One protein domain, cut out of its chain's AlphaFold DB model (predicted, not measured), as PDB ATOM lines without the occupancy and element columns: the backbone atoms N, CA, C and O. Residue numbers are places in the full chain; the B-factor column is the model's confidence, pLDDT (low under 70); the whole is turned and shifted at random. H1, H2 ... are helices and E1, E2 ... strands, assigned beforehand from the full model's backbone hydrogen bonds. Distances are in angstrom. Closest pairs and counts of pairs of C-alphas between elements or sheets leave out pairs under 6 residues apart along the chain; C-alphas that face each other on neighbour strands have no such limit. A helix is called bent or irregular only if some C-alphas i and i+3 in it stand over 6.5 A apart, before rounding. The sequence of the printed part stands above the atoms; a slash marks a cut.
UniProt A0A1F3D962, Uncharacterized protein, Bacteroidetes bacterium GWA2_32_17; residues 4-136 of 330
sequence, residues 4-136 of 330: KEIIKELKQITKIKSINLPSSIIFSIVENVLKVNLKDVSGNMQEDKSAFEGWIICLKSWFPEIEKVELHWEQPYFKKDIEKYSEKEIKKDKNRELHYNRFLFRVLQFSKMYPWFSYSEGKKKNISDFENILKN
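What this domain is: This is residues 4 to 136 of the 330 residues of an uncharacterized protein of Bacteroidetes bacterium GWA2_32_17 (UniProt A0A1F3D962). A small twisted four-stranded sheet has H2 over one face, while the long helix H3 meets edge strand E4 with its last turns and runs out past the sheet, crossed by H4; H1 sits at the opposite edge, by E1. The 133 printed residues hold H1 E1 E2 H2 E3 H3 E4 H4 in that order; the sheet is mixed, order E1, E2, E3, E4, and the class is mixed, helices and strands. The whole is only just compact, close to loose, with a radius of gyration of the C-alphas of 16.8 A, and spans 55 by 32 by 21 A.

How they stand to each other: E1, residues 25 to 30, and E2, residues 33 to 38, form an antiparallel hairpin; N 28 and O 35 are 3.0 A apart, within hydrogen-bond range. E3, residues 68 to 73, is parallel to E2, with N 36 and O 70 within range at 2.9 A. E4, residues 117 to 119, is parallel to E3, with N 118 and O 69 within range at 2.9 A. H2, residues 52 to 62, is on the sheet at a height of 9.9 A and runs along the strands, at 23 degrees to E2 on the local plane; its closest C-alphas to E2 are Phe 52 and Leu 38, 8.0 A apart. H2 and H3, residues 87 to 113, make two layers with the sheet, helices on one face. E2, H2, E3 and E3, H3, E4 are strand-helix-strand units, parallel neighbour strands with a helix between, each with a right-handed crossover. Residues 101 to 108 of H3 touch residues 126 to 130 of H4, residues 121 to 134, about perpendicular at 80 degrees; the closest C-alphas are Leu 104 and Ile 127, 6.5 A. H4 only grazes the sheet with residues 121 to 127, and H1, residues 4 to 14, with residues 4 to 7. Every O i to N i+4 pair is within hydrogen-bond range in H1 and H2, against 22 of 23 in H3 and 8 of 10 in H4.

Where its parts are: H3 is 39.3 A long, from C-alpha 87 at (58.798, 17.578, -41.808) to C-alpha 113 at (46.548, -3.658, -11.048). H4, 20.7 A, is irregular, with C-alphas 122 and 125 7.1 A apart. H1, 15.3 A, begins at C-alpha 4, (28.074, -9.124, -32.112).

The domain as a whole: The C-alphas farthest apart, Lys 15 and Glu 83, are 56.1 A apart. The links E2 to H2 and E3 to H3 are long. The printed part has no cut, and no printed residue is under 70 in pLDDT.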
ATOM      1  N   LYS A   4      29.535  -9.226 -31.930       94.94
ATOM      2  CA  LYS A   4      28.074  -9.124 -32.112       94.94
ATOM      3  C   LYS A   4      27.299  -9.881 -31.033       94.94
ATOM      4  O   LYS A   4      26.253  -9.405 -30.593       94.94
ATOM      5  N   GLU A   5      27.806 -11.036 -30.622       96.50
ATOM      6  CA  GLU A   5      27.217 -11.875 -29.578       96.50
ATOM      7  C   GLU A   5      27.404 -11.215 -28.216       96.50
ATOM      8  O   GLU A   5      26.423 -11.046 -27.498       96.50
ATOM      9  N   ILE A   6      28.607 -10.695 -27.942       97.00
ATOM     10  CA  ILE A   6      28.902  -9.915 -26.732       97.00
ATOM     11  C   ILE A   6      27.938  -8.730 -26.616       97.00
ATOM     12  O   ILE A   6      27.331  -8.529 -25.571       97.00
ATOM     13  N   ILE A   7      27.734  -7.953 -27.687       96.62
ATOM     14  CA  ILE A   7      26.784  -6.827 -27.669       96.62
ATOM     15  C   ILE A   7      25.357  -7.314 -27.393       96.62
ATOM     16  O   ILE A   7      24.636  -6.678 -26.623       96.62
ATOM     17  N   LYS A   8      24.922  -8.402 -28.037       96.62
ATOM     18  CA  LYS A   8      23.574  -8.953 -27.851       96.62
ATOM     19  C   LYS A   8      23.347  -9.345 -26.393       96.62
ATOM     20  O   LYS A   8      22.340  -8.942 -25.815       96.62
ATOM     21  N   GLU A   9      24.282 -10.077 -25.808       96.44
ATOM     22  CA  GLU A   9      24.200 -10.542 -24.428       96.44
ATOM     23  C   GLU A   9      24.325  -9.392 -23.431       96.44
ATOM     24  O   GLU A   9      23.494  -9.252 -22.536       96.44
ATOM     25  N   LEU A  10      25.247  -8.459 -23.665       95.94
ATOM     26  CA  LEU A  10      25.395  -7.264 -22.840       95.94
ATOM     27  C   LEU A  10      24.099  -6.442 -22.809       95.94
ATOM     28  O   LEU A  10      23.680  -5.994 -21.744       95.94
ATOM     29  N   LYS A  11      23.395  -6.292 -23.940       96.75
ATOM     30  CA  LYS A  11      22.061  -5.656 -23.984       96.75
ATOM     31  C   LYS A  11      21.003  -6.451 -23.214       96.75
ATOM     32  O   LYS A  11      20.094  -5.848 -22.643       96.75
ATOM     33  N   GLN A  12      21.089  -7.779 -23.206       95.88
ATOM     34  CA  GLN A  12      20.161  -8.645 -22.475       95.88
ATOM     35  C   GLN A  12      20.376  -8.585 -20.960       95.88
ATOM     36  O   GLN A  12      19.383  -8.502 -20.233       95.88
ATOM     37  N   ILE A  13      21.630  -8.590 -20.501       95.00
ATOM     38  CA  ILE A  13      22.005  -8.524 -19.081       95.00
ATOM     39  C   ILE A  13      21.711  -7.126 -18.528       95.00
ATOM     40  O   ILE A  13      21.006  -6.980 -17.535       95.00
ATOM     41  N   THR A  14      22.168  -6.082 -19.222       93.75
ATOM     42  CA  THR A  14      22.048  -4.691 -18.747       93.75
ATOM     43  C   THR A  14      20.663  -4.079 -18.959       93.75
ATOM     44  O   THR A  14      20.352  -3.044 -18.378       93.75
ATOM     45  N   LYS A  15      19.843  -4.664 -19.844       95.06
ATOM     46  CA  LYS A  15      18.576  -4.097 -20.352       95.06
ATOM     47  C   LYS A  15      18.717  -2.763 -21.104       95.06
ATOM     48  O   LYS A  15      17.708  -2.137 -21.432       95.06
ATOM     49  N   ILE A  16      19.930  -2.338 -21.462       92.81
ATOM     50  CA  ILE A  16      20.169  -1.070 -22.165       92.81
ATOM     51  C   ILE A  16      20.334  -1.325 -23.667       92.81
ATOM     52  O   ILE A  16      21.370  -1.782 -24.142       92.81
ATOM     53  N   LYS A  17      19.320  -0.965 -24.459       91.94
ATOM     54  CA  LYS A  17      19.284  -1.245 -25.911       91.94
ATOM     55  C   LYS A  17      20.336  -0.488 -26.737       91.94
ATOM     56  O   LYS A  17      20.702  -0.945 -27.823       91.94
ATOM     57  N   SER A  18      20.808   0.658 -26.247       90.75
ATOM     58  CA  SER A  18      21.698   1.578 -26.971       90.75
ATOM     59  C   SER A  18      23.193   1.294 -26.798       90.75
ATOM     60  O   SER A  18      24.000   2.017 -27.379       90.75
ATOM     61  N   ILE A  19      23.584   0.285 -26.010       91.31
ATOM     62  CA  ILE A  19      25.002  -0.062 -25.832       91.31
ATOM     63  C   ILE A  19      25.601  -0.516 -27.161       91.31
ATOM     64  O   ILE A  19      25.017  -1.336 -27.871       91.31
ATOM     65  N   ASN A  20      26.795  -0.017 -27.459       92.44
ATOM     66  CA  ASN A  20      27.627  -0.489 -28.554       92.44
ATOM     67  C   ASN A  20      29.079  -0.577 -28.083       92.44
ATOM     68  O   ASN A  20      29.500   0.192 -27.221       92.44
ATOM     69  N   LEU A  21      29.830  -1.502 -28.675       93.88
ATOM     70  CA  LEU A  21      31.281  -1.576 -28.528       93.88
ATOM     71  C   LEU A  21      31.954  -0.783 -29.661       93.88
ATOM     72  O   LEU A  21      31.381  -0.673 -30.751       93.88
ATOM     73  N   PRO A  22      33.156  -0.229 -29.440       92.88
ATOM     74  CA  PRO A  22      33.884   0.496 -30.475       92.88
ATOM     75  C   PRO A  22      34.278  -0.447 -31.615       92.88
ATOM     76  O   PRO A  22      34.832  -1.518 -31.392       92.88
ATOM     77  N   SER A  23      34.061  -0.025 -32.861       89.75
ATOM     78  CA  SER A  23      34.377  -0.831 -34.052       89.75
ATOM     79  C   SER A  23      35.878  -1.038 -34.293       89.75
ATOM     80  O   SER A  23      36.278  -1.939 -35.028       89.75
ATOM     81  N   SER A  24      36.719  -0.203 -33.688       89.88
ATOM     82  CA  SER A  24      38.181  -0.257 -33.783       89.88
ATOM     83  C   SER A  24      38.832  -1.233 -32.804       89.88
ATOM     84  O   SER A  24      40.042  -1.445 -32.895       89.88
ATOM     85  N   ILE A  25      38.060  -1.783 -31.862       94.75
ATOM     86  CA  ILE A  25      38.518  -2.814 -30.934       94.75
ATOM     87  C   ILE A  25      37.739  -4.090 -31.230       94.75
ATOM     88  O   ILE A  25      36.507  -4.103 -31.277       94.75
ATOM     89  N   ILE A  26      38.471  -5.169 -31.458       97.06
ATOM     90  CA  ILE A  26      37.878  -6.487 -31.654       97.06
ATOM     91  C   ILE A  26      37.925  -7.202 -30.307       97.06
ATOM     92  O   ILE A  26      39.003  -7.366 -29.740       97.06
ATOM     93  N   PHE A  27      36.759  -7.602 -29.809       97.88
ATOM     94  CA  PHE A  27      36.597  -8.405 -28.608       97.88
ATOM     95  C   PHE A  27      36.092  -9.794 -28.988       97.88
ATOM     96  O   PHE A  27      35.184  -9.945 -29.811       97.88
ATOM     97  N   SER A  28      36.649 -10.805 -28.338       97.81
ATOM     98  CA  SER A  28      36.079 -12.144 -28.336       97.81
ATOM     99  C   SER A  28      36.260 -12.792 -26.970       97.81
ATOM    100  O   SER A  28      37.219 -12.505 -26.258       97.81
ATOM    101  N   ILE A  29      35.311 -13.632 -26.579       98.06
ATOM    102  CA  ILE A  29      35.363 -14.420 -25.346       98.06
ATOM    103  C   ILE A  29      35.413 -15.887 -25.754       98.06
ATOM    104  O   ILE A  29      34.477 -16.390 -26.381       98.06
ATOM    105  N   VAL A  30      36.514 -16.559 -25.441       96.75
ATOM    106  CA  VAL A  30      36.746 -17.975 -25.755       96.75
ATOM    107  C   VAL A  30      37.259 -18.641 -24.489       96.75
ATOM    108  O   VAL A  30      38.236 -18.157 -23.928       96.75
ATOM    109  N   GLU A  31      36.597 -19.710 -24.038       95.25
ATOM    110  CA  GLU A  31      37.000 -20.473 -22.841       95.25
ATOM    111  C   GLU A  31      37.274 -19.566 -21.626       95.25
ATOM    112  O   GLU A  31      38.349 -19.607 -21.035       95.25
ATOM    113  N   ASN A  32      36.326 -18.682 -21.287       97.25
ATOM    114  CA  ASN A  32      36.443 -17.729 -20.170       97.25
ATOM    115  C   ASN A  32      37.590 -16.700 -20.310       97.25
ATOM    116  O   ASN A  32      37.898 -15.968 -19.367       97.25
ATOM    117  N   VAL A  33      38.217 -16.591 -21.487       98.38
ATOM    118  CA  VAL A  33      39.253 -15.594 -21.783       98.38
ATOM    119  C   VAL A  33      38.699 -14.512 -22.698       98.38
ATOM    120  O   VAL A  33      38.327 -14.782 -23.842       98.38
ATOM    121  N   LEU A  34      38.708 -13.265 -22.226       98.69
ATOM    122  CA  LEU A  34      38.442 -12.098 -23.062       98.69
ATOM    123  C   LEU A  34      39.707 -11.719 -23.837       98.69
ATOM    124  O   LEU A  34      40.678 -11.218 -23.267       98.69
ATOM    125  N   LYS A  35      39.677 -11.906 -25.149       98.44
ATOM    126  CA  LYS A  35      40.708 -11.436 -26.071       98.44
ATOM    127  C   LYS A  35      40.335 -10.054 -26.582       98.44
ATOM    128  O   LYS A  35      39.218  -9.834 -27.051       98.44
ATOM    129  N   VAL A  36      41.280  -9.123 -26.502       98.31
ATOM    130  CA  VAL A  36      41.093  -7.730 -26.921       98.31
ATOM    131  C   VAL A  36      42.157  -7.378 -27.942       98.31
ATOM    132  O   VAL A  36      43.340  -7.422 -27.625       98.31
ATOM    133  N   ASN A  37      41.762  -7.009 -29.157       97.38
ATOM    134  CA  ASN A  37      42.693  -6.619 -30.211       97.38
ATOM    135  C   ASN A  37      42.489  -5.154 -30.620       97.38
ATOM    136  O   ASN A  37      41.430  -4.777 -31.134       97.38
ATOM    137  N   LEU A  38      43.518  -4.337 -30.383       96.00
ATOM    138  CA  LEU A  38      43.547  -2.910 -30.696       96.00
ATOM    139  C   LEU A  38      44.245  -2.638 -32.032       96.00
ATOM    140  O   LEU A  38      45.425  -2.952 -32.202       96.00
ATOM    141  N   LYS A  39      43.550  -1.951 -32.941       90.62
ATOM    142  CA  LYS A  39      44.135  -1.502 -34.217       90.62
ATOM    143  C   LYS A  39      44.917  -0.192 -34.098       90.62
ATOM    144  O   LYS A  39      45.933  -0.010 -34.754       90.62
ATOM    145  N   ASP A  40      44.455   0.731 -33.252       88.25
ATOM    146  CA  ASP A  40      45.097   2.034 -33.040       88.25
ATOM    147  C   ASP A  40      45.511   2.210 -31.576       88.25
ATOM    148  O   ASP A  40      44.686   2.421 -30.691       88.25
ATOM    149  N   VAL A  41      46.820   2.148 -31.337       93.62
ATOM    150  CA  VAL A  41      47.452   2.362 -30.023       93.62
ATOM    151  C   VAL A  41      48.174   3.707 -29.916       93.62
ATOM    152  O   VAL A  41      48.824   3.993 -28.912       93.62
ATOM    153  N   SER A  42      48.072   4.546 -30.948       92.94
ATOM    154  CA  SER A  42      48.654   5.892 -30.995       92.94
ATOM    155  C   SER A  42      47.591   6.995 -30.934       92.94
ATOM    156  O   SER A  42      47.906   8.168 -31.153       92.94
ATOM    157  N   GLY A  43      46.338   6.631 -30.663       89.75
ATOM    158  CA  GLY A  43      45.217   7.550 -30.536       89.75
ATOM    159  C   GLY A  43      45.117   8.243 -29.172       89.75
ATOM    160  O   GLY A  43      45.855   7.970 -28.220       89.75
ATOM    161  N   ASN A  44      44.161   9.169 -29.071       87.75
ATOM    162  CA  ASN A  44      43.802   9.786 -27.799       87.75
ATOM    163  C   ASN A  44      43.055   8.770 -26.916       87.75
ATOM    164  O   ASN A  44      42.076   8.175 -27.363       87.75
ATOM    165  N   MET A  45      43.496   8.592 -25.666       88.31
ATOM    166  CA  MET A  45      42.932   7.615 -24.725       88.31
ATOM    167  C   MET A  45      41.481   7.893 -24.320       88.31
ATOM    168  O   MET A  45      40.788   6.975 -23.901       88.31
ATOM    169  N   GLN A  46      41.032   9.141 -24.475       83.38
ATOM    170  CA  GLN A  46      39.654   9.550 -24.203       83.38
ATOM    171  C   GLN A  46      38.658   9.041 -25.248       83.38
ATOM    172  O   GLN A  46      37.452   8.996 -25.009       83.38
ATOM    173  N   GLU A  47      39.139   8.739 -26.454       88.62
ATOM    174  CA  GLU A  47      38.291   8.221 -27.516       88.62
ATOM    175  C   GLU A  47      38.032   6.738 -27.268       88.62
ATOM    176  O   GLU A  47      38.965   5.989 -26.979       88.62
ATOM    177  N   ASP A  48      36.785   6.298 -27.462       87.00
ATOM    178  CA  ASP A  48      36.386   4.907 -27.211       87.00
ATOM    179  C   ASP A  48      37.271   3.896 -27.953       87.00
ATOM    180  O   ASP A  48      37.470   2.785 -27.473       87.00
ATOM    181  N   LYS A  49      37.863   4.302 -29.084       88.00
ATOM    182  CA  LYS A  49      38.776   3.482 -29.882       88.00
ATOM    183  C   LYS A  49      40.095   3.122 -29.196       88.00
ATOM    184  O   LYS A  49      40.698   2.123 -29.571       88.00
ATOM    185  N   SER A  50      40.528   3.929 -28.227       89.62
ATOM    186  CA  SER A  50      41.809   3.774 -27.528       89.62
ATOM    187  C   SER A  50      41.633   3.512 -26.026       89.62
ATOM    188  O   SER A  50      42.635   3.398 -25.320       89.62
ATOM    189  N   ALA A  51      40.394   3.455 -25.523       94.50
ATOM    190  CA  ALA A  51      40.028   3.353 -24.105       94.50
ATOM    191  C   ALA A  51      39.977   1.898 -23.593       94.50
ATOM    192  O   ALA A  51      38.962   1.447 -23.056       94.50
ATOM    193  N   PHE A  52      41.042   1.124 -23.825       97.25
ATOM    194  CA  PHE A  52      41.019  -0.325 -23.605       97.25
ATOM    195  C   PHE A  52      40.749  -0.716 -22.143       97.25
ATOM    196  O   PHE A  52      39.983  -1.647 -21.916       97.25
ATOM    197  N   GLU A  53      41.297  -0.001 -21.155       98.12
ATOM    198  CA  GLU A  53      41.074  -0.281 -19.730       98.12
ATOM    199  C   GLU A  53      39.599  -0.140 -19.386       98.12
ATOM    200  O   GLU A  53      39.026  -1.008 -18.733       98.12
ATOM    201  N   GLY A  54      38.975   0.942 -19.857       97.62
ATOM    202  CA  GLY A  54      37.571   1.210 -19.581       97.62
ATOM    203  C   GLY A  54      36.673   0.116 -20.154       97.62
ATOM    204  O   GLY A  54      35.803  -0.390 -19.446       97.62
ATOM    205  N   TRP A  55      36.921  -0.308 -21.397       97.88
ATOM    206  CA  TRP A  55      36.161  -1.396 -22.016       97.88
ATOM    207  C   TRP A  55      36.415  -2.751 -21.359       97.88
ATOM    208  O   TRP A  55      35.454  -3.471 -21.103       97.88
ATOM    209  N   ILE A  56      37.668  -3.088 -21.038       98.62
ATOM    210  CA  ILE A  56      38.012  -4.348 -20.363       98.62
ATOM    211  C   ILE A  56      37.344  -4.435 -18.996       98.62
ATOM    212  O   ILE A  56      36.734  -5.456 -18.693       98.62
ATOM    213  N   ILE A  57      37.432  -3.381 -18.181       98.69
ATOM    214  CA  ILE A  57      36.822  -3.364 -16.846       98.69
ATOM    215  C   ILE A  57      35.300  -3.461 -16.967       98.69
ATOM    216  O   ILE A  57      34.694  -4.251 -16.246       98.69
ATOM    217  N   CYS A  58      34.680  -2.713 -17.888       98.38
ATOM    218  CA  CYS A  58      33.239  -2.823 -18.119       98.38
ATOM    219  C   CYS A  58      32.857  -4.261 -18.492       98.38
ATOM    220  O   CYS A  58      32.007  -4.850 -17.836       98.38
ATOM    221  N   LEU A  59      33.501  -4.852 -19.502       98.25
ATOM    222  CA  LEU A  59      33.183  -6.214 -19.935       98.25
ATOM    223  C   LEU A  59      33.412  -7.230 -18.813       98.25
ATOM    224  O   LEU A  59      32.504  -7.989 -18.507       98.25
ATOM    225  N   LYS A  60      34.559  -7.199 -18.130       98.00
ATOM    226  CA  LYS A  60      34.833  -8.127 -17.026       98.00
ATOM    227  C   LYS A  60      33.857  -7.972 -15.854       98.00
ATOM    228  O   LYS A  60      33.551  -8.953 -15.191       98.00
ATOM    229  N   SER A  61      33.351  -6.764 -15.600       97.81
ATOM    230  CA  SER A  61      32.332  -6.541 -14.570       97.81
ATOM    231  C   SER A  61      30.959  -7.097 -14.954       97.81
ATOM    232  O   SER A  61      30.211  -7.487 -14.064       97.81
ATOM    233  N   TRP A  62      30.604  -7.088 -16.242       97.50
ATOM    234  CA  TRP A  62      29.290  -7.533 -16.728       97.50
ATOM    235  C   TRP A  62      29.248  -9.011 -17.134       97.50
ATOM    236  O   TRP A  62      28.161  -9.578 -17.208       97.50
ATOM    237  N   PHE A  63      30.409  -9.620 -17.363       97.12
ATOM    238  CA  PHE A  63      30.594 -11.024 -17.722       97.12
ATOM    239  C   PHE A  63      31.474 -11.701 -16.654       97.12
ATOM    240  O   PHE A  63      32.702 -11.766 -16.812       97.12
ATOM    241  N   PRO A  64      30.887 -12.136 -15.520       93.44
ATOM    242  CA  PRO A  64      31.633 -12.693 -14.389       93.44
ATOM    243  C   PRO A  64      32.360 -14.004 -14.722       93.44
ATOM    244  O   PRO A  64      33.297 -14.373 -14.018       93.44
ATOM    245  N   GLU A  65      31.961 -14.694 -15.790       95.69
ATOM    246  CA  GLU A  65      32.629 -15.882 -16.313       95.69
ATOM    247  C   GLU A  65      33.979 -15.578 -16.970       95.69
ATOM    248  O   GLU A  65      34.765 -16.492 -17.188       95.69
ATOM    249  N   ILE A  66      34.291 -14.311 -17.277       98.38
ATOM    250  CA  ILE A  66      35.623 -13.938 -17.762       98.38
ATOM    251  C   ILE A  66      36.621 -14.110 -16.618       98.38
ATOM    252  O   ILE A  66      36.720 -13.276 -15.714       98.38
ATOM    253  N   GLU A  67      37.451 -15.138 -16.702       98.19
ATOM    254  CA  GLU A  67      38.516 -15.416 -15.744       98.19
ATOM    255  C   GLU A  67      39.778 -14.623 -16.078       98.19
ATOM    256  O   GLU A  67      40.363 -13.992 -15.194       98.19
ATOM    257  N   LYS A  68      40.162 -14.582 -17.360       98.56
ATOM    258  CA  LYS A  68      41.399 -13.947 -17.843       98.56
ATOM    259  C   LYS A  68      41.139 -12.974 -18.985       98.56
ATOM    260  O   LYS A  68      40.144 -13.072 -19.698       98.56
ATOM    261  N   VAL A  69      42.067 -12.045 -19.173       98.75
ATOM    262  CA  VAL A  69      42.047 -11.089 -20.280       98.75
ATOM    263  C   VAL A  69      43.402 -11.082 -20.972       98.75
ATOM    264  O   VAL A  69      44.417 -10.921 -20.300       98.75
ATOM    265  N   GLU A  70      43.416 -11.209 -22.298       98.56
ATOM    266  CA  GLU A  70      44.629 -11.128 -23.116       98.56
ATOM    267  C   GLU A  70      44.541  -9.955 -24.102       98.56
ATOM    268  O   GLU A  70      43.666  -9.901 -24.973       98.56
ATOM    269  N   LEU A  71      45.465  -8.999 -23.968       98.62
ATOM    270  CA  LEU A  71      45.566  -7.840 -24.850       98.62
ATOM    271  C   LEU A  71      46.535  -8.080 -26.018       98.62
ATOM    272  O   LEU A  71      47.718  -8.393 -25.847       98.62
ATOM    273  N   HIS A  72      46.046  -7.801 -27.218       97.69
ATOM    274  CA  HIS A  72      46.791  -7.736 -28.465       97.69
ATOM    275  C   HIS A  72      46.692  -6.328 -29.056       97.69
ATOM    276  O   HIS A  72      45.720  -5.600 -28.840       97.69
ATOM    277  N   TRP A  73      47.702  -5.940 -29.830       97.06
ATOM    278  CA  TRP A  73      47.640  -4.711 -30.614       97.06
ATOM    279  C   TRP A  73      48.505  -4.767 -31.867       97.06
ATOM    280  O   TRP A  73      49.513  -5.478 -31.921       97.06
ATOM    281  N   GLU A  74      48.157  -3.964 -32.860       94.31
ATOM    282  CA  GLU A  74      48.987  -3.749 -34.042       94.31
ATOM    283  C   GLU A  74      50.192  -2.859 -33.701       94.31
ATOM    284  O   GLU A  74      50.070  -1.844 -33.014       94.31
ATOM    285  N   GLN A  75      51.390  -3.253 -34.149       93.12
ATOM    286  CA  GLN A  75      52.595  -2.464 -33.896       93.12
ATOM    287  C   GLN A  75      52.575  -1.199 -34.766       93.12
ATOM    288  O   GLN A  75      52.568  -1.323 -35.991       93.12
ATOM    289  N   PRO A  76      52.615   0.015 -34.185       93.56
ATOM    290  CA  PRO A  76      52.653   1.221 -34.994       93.56
ATOM    291  C   PRO A  76      54.001   1.367 -35.710       93.56
ATOM    292  O   PRO A  76      55.064   1.122 -35.135       93.56
ATOM    293  N   TYR A  77      53.936   1.830 -36.959       91.94
ATOM    294  CA  TYR A  77      55.078   2.325 -37.723       91.94
ATOM    295  C   TYR A  77      55.158   3.856 -37.622       91.94
ATOM    296  O   TYR A  77      54.138   4.546 -37.771       91.94
ATOM    297  N   PHE A  78      56.368   4.370 -37.382       92.81
ATOM    298  CA  PHE A  78      56.665   5.800 -37.279       92.81
ATOM    299  C   PHE A  78      57.725   6.197 -38.307       92.81
ATOM    300  O   PHE A  78      58.831   5.654 -38.319       92.81
ATOM    301  N   LYS A  79      57.394   7.175 -39.144       90.69
ATOM    302  CA  LYS A  79      58.279   7.800 -40.123       90.69
ATOM    303  C   LYS A  79      59.289   8.695 -39.405       90.69
ATOM    304  O   LYS A  79      58.901   9.645 -38.727       90.69
ATOM    305  N   LYS A  80      60.577   8.380 -39.550       88.94
ATOM    306  CA  LYS A  80      61.688   9.105 -38.898       88.94
ATOM    307  C   LYS A  80      62.757   9.615 -39.869       88.94
ATOM    308  O   LYS A  80      63.576  10.435 -39.478       88.94
ATOM    309  N   ASP A  81      62.743   9.129 -41.106       87.94
ATOM    310  CA  ASP A  81      63.719   9.466 -42.139       87.94
ATOM    311  C   ASP A  81      63.381  10.818 -42.791       87.94
ATOM    312  O   ASP A  81      62.331  10.960 -43.424       87.94
ATOM    313  N   ILE A  82      64.267  11.798 -42.598       85.88
ATOM    314  CA  ILE A  82      64.126  13.174 -43.096       85.88
ATOM    315  C   ILE A  82      64.364  13.299 -44.603       85.88
ATOM    316  O   ILE A  82      63.872  14.249 -45.203       85.88
ATOM    317  N   GLU A  83      65.076  12.355 -45.219       90.38
ATOM    318  CA  GLU A  83      65.308  12.346 -46.668       90.38
ATOM    319  C   GLU A  83      64.092  11.770 -47.405       90.38
ATOM    320  O   GLU A  83      63.803  12.144 -48.542       90.38
ATOM    321  N   LYS A  84      63.338  10.885 -46.739       92.69
ATOM    322  CA  LYS A  84      62.182  10.183 -47.316       92.69
ATOM    323  C   LYS A  84      60.827  10.840 -47.044       92.69
ATOM    324  O   LYS A  84      59.882  10.617 -47.803       92.69
ATOM    325  N   TYR A  85      60.685  11.589 -45.952       93.06
ATOM    326  CA  TYR A  85      59.392  12.110 -45.501       93.06
ATOM    327  C   TYR A  85      59.435  13.604 -45.212       93.06
ATOM    328  O   TYR A  85      60.431  14.137 -44.733       93.06
ATOM    329  N   SER A  86      58.308  14.281 -45.432       92.19
ATOM    330  CA  SER A  86      58.201  15.706 -45.121       92.19
ATOM    331  C   SER A  86      58.273  15.969 -43.611       92.19
ATOM    332  O   SER A  86      57.794  15.175 -42.794       92.19
ATOM    333  N   GLU A  87      58.763  17.148 -43.217       90.19
ATOM    334  CA  GLU A  87      58.798  17.578 -41.808       90.19
ATOM    335  C   GLU A  87      57.426  17.478 -41.119       90.19
ATOM    336  O   GLU A  87      57.318  17.121 -39.942       90.19
ATOM    337  N   LYS A  88      56.346  17.760 -41.860       91.75
ATOM    338  CA  LYS A  88      54.966  17.665 -41.365       91.75
ATOM    339  C   LYS A  88      54.593  16.230 -40.995       91.75
ATOM    340  O   LYS A  88      53.935  16.020 -39.973       91.75
ATOM    341  N   GLU A  89      54.988  15.252 -41.804       91.81
ATOM    342  CA  GLU A  89      54.741  13.834 -41.530       91.81
ATOM    343  C   GLU A  89      55.537  13.355 -40.321       91.81
ATOM    344  O   GLU A  89      54.963  12.734 -39.425       91.81
ATOM    345  N   ILE A  90      56.817  13.719 -40.240       90.81
ATOM    346  CA  ILE A  90      57.689  13.365 -39.114       90.81
ATOM    347  C   ILE A  90      57.145  13.957 -37.812       90.81
ATOM    348  O   ILE A  90      57.040  13.268 -36.796       90.81
ATOM    349  N   LYS A  91      56.702  15.219 -37.831       89.00
ATOM    350  CA  LYS A  91      56.083  15.863 -36.664       89.00
ATOM    351  C   LYS A  91      54.779  15.176 -36.245       89.00
ATOM    352  O   LYS A  91      54.522  15.031 -35.047       89.00
ATOM    353  N   LYS A  92      53.956  14.745 -37.207       89.88
ATOM    354  CA  LYS A  92      52.724  13.986 -36.939       89.88
ATOM    355  C   LYS A  92      53.039  12.640 -36.283       89.88
ATOM    356  O   LYS A  92      52.398  12.295 -35.288       89.88
ATOM    357  N   ASP A  93      54.030  11.913 -36.790       92.00
ATOM    358  CA  ASP A  93      54.420  10.612 -36.245       92.00
ATOM    359  C   ASP A  93      55.124  10.724 -34.893       92.00
ATOM    360  O   ASP A  93      54.850   9.911 -34.013       92.00
ATOM    361  N   LYS A  94      55.885  11.796 -34.649       91.56
ATOM    362  CA  LYS A  94      56.391  12.115 -33.309       91.56
ATOM    363  C   LYS A  94      55.248  12.245 -32.300       91.56
ATOM    364  O   LYS A  94      55.325  11.689 -31.212       91.56
ATOM    365  N   ASN A  95      54.145  12.918 -32.646       90.94
ATOM    366  CA  ASN A  95      52.988  12.989 -31.745       90.94
ATOM    367  C   ASN A  95      52.331  11.613 -31.521       90.94
ATOM    368  O   ASN A  95      51.950  11.296 -30.394       90.94
ATOM    369  N   ARG A  96      52.225  10.781 -32.564       93.75
ATOM    370  CA  ARG A  96      51.711   9.404 -32.446       93.75
ATOM    371  C   ARG A  96      52.595   8.533 -31.545       93.75
ATOM    372  O   ARG A  96      52.064   7.761 -30.751       93.75
ATOM    373  N   GLU A  97      53.913   8.701 -31.605       94.94
ATOM    374  CA  GLU A  97      54.875   8.012 -30.733       94.94
ATOM    375  C   GLU A  97      54.669   8.391 -29.258       94.94
ATOM    376  O   GLU A  97      54.625   7.522 -28.389       94.94
ATOM    377  N   LEU A  98      54.411   9.669 -28.962       95.12
ATOM    378  CA  LEU A  98      54.090  10.121 -27.601       95.12
ATOM    379  C   LEU A  98      52.788   9.511 -27.053       95.12
ATOM    380  O   LEU A  98      52.695   9.225 -25.855       95.12
ATOM    381  N   HIS A  99      51.771   9.332 -27.900       95.00
ATOM    382  CA  HIS A  99      50.540   8.630 -27.525       95.00
ATOM    383  C   HIS A  99      50.781   7.131 -27.321       95.00
ATOM    384  O   HIS A  99      50.272   6.561 -26.358       95.00
ATOM    385  N   TYR A 100      51.612   6.514 -28.159       96.81
ATOM    386  CA  TYR A 100      51.997   5.116 -27.997       96.81
ATOM    387  C   TYR A 100      52.761   4.870 -26.688       96.81
ATOM    388  O   TYR A 100      52.460   3.920 -25.971       96.81
ATOM    389  N   ASN A 101      53.659   5.775 -26.289       97.44
ATOM    390  CA  ASN A 101      54.326   5.703 -24.986       97.44
ATOM    391  C   ASN A 101      53.327   5.751 -23.817       97.44
ATOM    392  O   ASN A 101      53.488   5.033 -22.830       97.44
ATOM    393  N   ARG A 102      52.263   6.560 -23.922       96.94
ATOM    394  CA  ARG A 102      51.179   6.550 -22.926       96.94
ATOM    395  C   ARG A 102      50.429   5.231 -22.915       96.94
ATOM    396  O   ARG A 102      50.102   4.745 -21.839       96.94
ATOM    397  N   PHE A 103      50.153   4.660 -24.084       97.88
ATOM    398  CA  PHE A 103      49.545   3.340 -24.191       97.88
ATOM    399  C   PHE A 103      50.409   2.266 -23.510       97.88
ATOM    400  O   PHE A 103      49.896   1.532 -22.672       97.88
ATOM    401  N   LEU A 104      51.720   2.223 -23.762       98.50
ATOM    402  CA  LEU A 104      52.619   1.269 -23.097       98.50
ATOM    403  C   LEU A 104      52.660   1.474 -21.577       98.50
ATOM    404  O   LEU A 104      52.609   0.506 -20.819       98.50
ATOM    405  N   PHE A 105      52.684   2.729 -21.115       98.38
ATOM    406  CA  PHE A 105      52.583   3.043 -19.689       98.38
ATOM    407  C   PHE A 105      51.282   2.525 -19.074       98.38
ATOM    408  O   PHE A 105      51.308   1.925 -18.001       98.38
ATOM    409  N   ARG A 106      50.162   2.721 -19.767       98.25
ATOM    410  CA  ARG A 106      48.834   2.254 -19.363       98.25
ATOM    411  C   ARG A 106      48.760   0.734 -19.273       98.25
ATOM    412  O   ARG A 106      48.339   0.225 -18.243       98.25
ATOM    413  N   VAL A 107      49.261   0.012 -20.280       98.62
ATOM    414  CA  VAL A 107      49.352  -1.460 -20.254       98.62
ATOM    415  C   VAL A 107      50.164  -1.940 -19.048       98.62
ATOM    416  O   VAL A 107      49.727  -2.841 -18.337       98.62
ATOM    417  N   LEU A 108      51.301  -1.295 -18.767       98.25
ATOM    418  CA  LEU A 108      52.139  -1.601 -17.604       98.25
ATOM    419  C   LEU A 108      51.481  -1.307 -16.253       98.25
ATOM    420  O   LEU A 108      51.782  -1.986 -15.274       98.25
ATOM    421  N   GLN A 109      50.676  -0.248 -16.147       98.19
ATOM    422  CA  GLN A 109      49.924   0.010 -14.917       98.19
ATOM    423  C   GLN A 109      48.816  -1.029 -14.758       98.19
ATOM    424  O   GLN A 109      48.686  -1.624 -13.692       98.19
ATOM    425  N   PHE A 110      48.077  -1.304 -15.830       98.62
ATOM    426  CA  PHE A 110      46.954  -2.232 -15.819       98.62
ATOM    427  C   PHE A 110      47.384  -3.666 -15.472       98.62
ATOM    428  O   PHE A 110      46.721  -4.320 -14.671       98.62
ATOM    429  N   SER A 111      48.542  -4.125 -15.966       98.38
ATOM    430  CA  SER A 111      49.101  -5.435 -15.590       98.38
ATOM    431  C   SER A 111      49.535  -5.533 -14.129       98.38
ATOM    432  O   SER A 111      49.553  -6.624 -13.570       98.38
ATOM    433  N   LYS A 112      49.863  -4.406 -13.485       98.00
ATOM    434  CA  LYS A 112      50.169  -4.360 -12.044       98.00
ATOM    435  C   LYS A 112      48.908  -4.312 -11.194       98.00
ATOM    436  O   LYS A 112      48.917  -4.812 -10.077       98.00
ATOM    437  N   MET A 113      47.843  -3.714 -11.719       98.44
ATOM    438  CA  MET A 113      46.548  -3.658 -11.048       98.44
ATOM    439  C   MET A 113      45.852  -5.020 -11.033       98.44
ATOM    440  O   MET A 113      45.174  -5.344 -10.065       98.44
ATOM    441  N   TYR A 114      46.001  -5.816 -12.093       98.56
ATOM    442  CA  TYR A 114      45.146  -6.979 -12.311       98.56
ATOM    443  C   TYR A 114      45.932  -8.248 -12.668       98.56
ATOM    444  O   TYR A 114      46.336  -8.410 -13.818       98.56
ATOM    445  N   PRO A 115      46.060  -9.212 -11.735       97.94
ATOM    446  CA  PRO A 115      46.714 -10.499 -12.003       97.94
ATOM    447  C   PRO A 115      46.054 -11.332 -13.115       97.94
ATOM    448  O   PRO A 115      46.697 -12.175 -13.730       97.94
ATOM    449  N   TRP A 116      44.766 -11.103 -13.378       98.31
ATOM    450  CA  TRP A 116      44.009 -11.766 -14.443       98.31
ATOM    451  C   TRP A 116      44.234 -11.157 -15.833       98.31
ATOM    452  O   TRP A 116      43.698 -11.672 -16.816       98.31
ATOM    453  N   PHE A 117      44.976 -10.054 -15.935       98.69
ATOM    454  CA  PHE A 117      45.282  -9.402 -17.200       98.69
ATOM    455  C   PHE A 117      46.687  -9.762 -17.675       98.69
ATOM    456  O   PHE A 117      47.669  -9.646 -16.942       98.69
ATOM    457  N   SER A 118      46.792 -10.108 -18.950       98.19
ATOM    458  CA  SER A 118      48.051 -10.267 -19.660       98.19
ATOM    459  C   SER A 118      47.996  -9.572 -21.019       98.19
ATOM    460  O   SER A 118      46.955  -9.124 -21.503       98.19
ATOM    461  N   TYR A 119      49.156  -9.465 -21.652       97.44
ATOM    462  CA  TYR A 119      49.286  -9.097 -23.053       97.44
ATOM    463  C   TYR A 119      50.042 -10.201 -23.784       97.44
ATOM    464  O   TYR A 119      50.860 -10.906 -23.191       97.44
ATOM    465  N   SER A 120      49.770 -10.330 -25.077       95.12
ATOM    466  CA  SER A 120      50.317 -11.408 -25.903       95.12
ATOM    467  C   SER A 120      51.849 -11.473 -25.917       95.12
ATOM    468  O   SER A 120      52.542 -10.453 -25.854       95.12
ATOM    469  N   GLU A 121      52.383 -12.692 -26.055       93.81
ATOM    470  CA  GLU A 121      53.820 -13.000 -25.973       93.81
ATOM    471  C   GLU A 121      54.676 -12.103 -26.878       93.81
ATOM    472  O   GLU A 121      55.672 -11.523 -26.445       93.81
ATOM    473  N   GLY A 122      54.223 -11.897 -28.121       93.94
ATOM    474  CA  GLY A 122      54.907 -11.069 -29.118       93.94
ATOM    475  C   GLY A 122      55.049  -9.591 -28.734       93.94
ATOM    476  O   GLY A 122      55.702  -8.837 -29.452       93.94
ATOM    477  N   LYS A 123      54.449  -9.153 -27.621       95.50
ATOM    478  CA  LYS A 123      54.517  -7.777 -27.114       95.50
ATOM    479  C   LYS A 123      55.422  -7.600 -25.904       95.50
ATOM    480  O   LYS A 123      55.676  -6.460 -25.507       95.50
ATOM    481  N   LYS A 124      55.959  -8.684 -25.334       94.81
ATOM    482  CA  LYS A 124      56.850  -8.606 -24.165       94.81
ATOM    483  C   LYS A 124      58.065  -7.721 -24.408       94.81
ATOM    484  O   LYS A 124      58.414  -6.930 -23.534       94.81
ATOM    485  N   LYS A 125      58.662  -7.784 -25.604       95.75
ATOM    486  CA  LYS A 125      59.812  -6.941 -25.955       95.75
ATOM    487  C   LYS A 125      59.464  -5.450 -25.898       95.75
ATOM    488  O   LYS A 125      60.191  -4.693 -25.269       95.75
ATOM    489  N   ASN A 126      58.336  -5.036 -26.480       95.56
ATOM    490  CA  ASN A 126      57.883  -3.641 -26.450       95.56
ATOM    491  C   ASN A 126      57.734  -3.110 -25.025       95.56
ATOM    492  O   ASN A 126      58.130  -1.984 -24.729       95.56
ATOM    493  N   ILE A 127      57.147  -3.930 -24.154       97.38
ATOM    494  CA  ILE A 127      56.933  -3.572 -22.759       97.38
ATOM    495  C   ILE A 127      58.269  -3.493 -22.013       97.38
ATOM    496  O   ILE A 127      58.528  -2.479 -21.372       97.38
ATOM    497  N   SER A 128      59.146  -4.485 -22.171       97.25
ATOM    498  CA  SER A 128      60.487  -4.495 -21.567       97.25
ATOM    499  C   SER A 128      61.336  -3.295 -22.006       97.25
ATOM    500  O   SER A 128      61.968  -2.634 -21.178       97.25
ATOM    501  N   ASP A 129      61.339  -2.973 -23.302       97.00
ATOM    502  CA  ASP A 129      62.052  -1.809 -23.838       97.00
ATOM    503  C   ASP A 129      61.527  -0.513 -23.205       97.00
ATOM    504  O   ASP A 129      62.303   0.347 -22.784       97.00
ATOM    505  N   PHE A 130      60.206  -0.386 -23.066       97.81
ATOM    506  CA  PHE A 130      59.593   0.780 -22.443       97.81
ATOM    507  C   PHE A 130      59.850   0.852 -20.930       97.81
ATOM    508  O   PHE A 130      60.119   1.934 -20.406       97.81
ATOM    509  N   GLU A 131      59.860  -0.271 -20.213       97.56
ATOM    510  CA  GLU A 131      60.270  -0.308 -18.804       97.56
ATOM    511  C   GLU A 131      61.706   0.180 -18.609       97.56
ATOM    512  O   GLU A 131      61.975   0.906 -17.652       97.56
ATOM    513  N   ASN A 132      62.618  -0.146 -19.529       97.12
ATOM    514  CA  ASN A 132      63.980   0.386 -19.497       97.12
ATOM    515  C   ASN A 132      64.005   1.912 -19.662       97.12
ATOM    516  O   ASN A 132      64.750   2.584 -18.950       97.12
ATOM    517  N   ILE A 133      63.140   2.485 -20.505       96.12
ATOM    518  CA  ILE A 133      62.986   3.947 -20.604       96.12
ATOM    519  C   ILE A 133      62.511   4.536 -19.270       96.12
ATOM    520  O   ILE A 133      63.009   5.584 -18.854       96.12
ATOM    521  N   LEU A 134      61.590   3.861 -18.575       96.38
ATOM    522  CA  LEU A 134      61.065   4.313 -17.282       96.38
ATOM    523  C   LEU A 134      62.084   4.248 -16.131       96.38
ATOM    524  O   LEU A 134      61.835   4.858 -15.091       96.38
ATOM    525  N   LYS A 135      63.210   3.539 -16.295       94.69
ATOM    526  CA  LYS A 135      64.326   3.530 -15.328       94.69
ATOM    527  C   LYS A 135      65.186   4.795 -15.402       94.69
ATOM    528  O   LYS A 135      65.929   5.078 -14.465       94.69
ATOM    529  N   ASN A 136      65.094   5.557 -16.492       94.81
ATOM    530  CA  ASN A 136      65.811   6.822 -16.624       94.81
ATOM    531  C   ASN A 136      65.300   7.866 -15.624       94.81
ATOM    532  O   ASN A 136      64.206   7.762 -15.070       94.81
TER     533      ASN A 136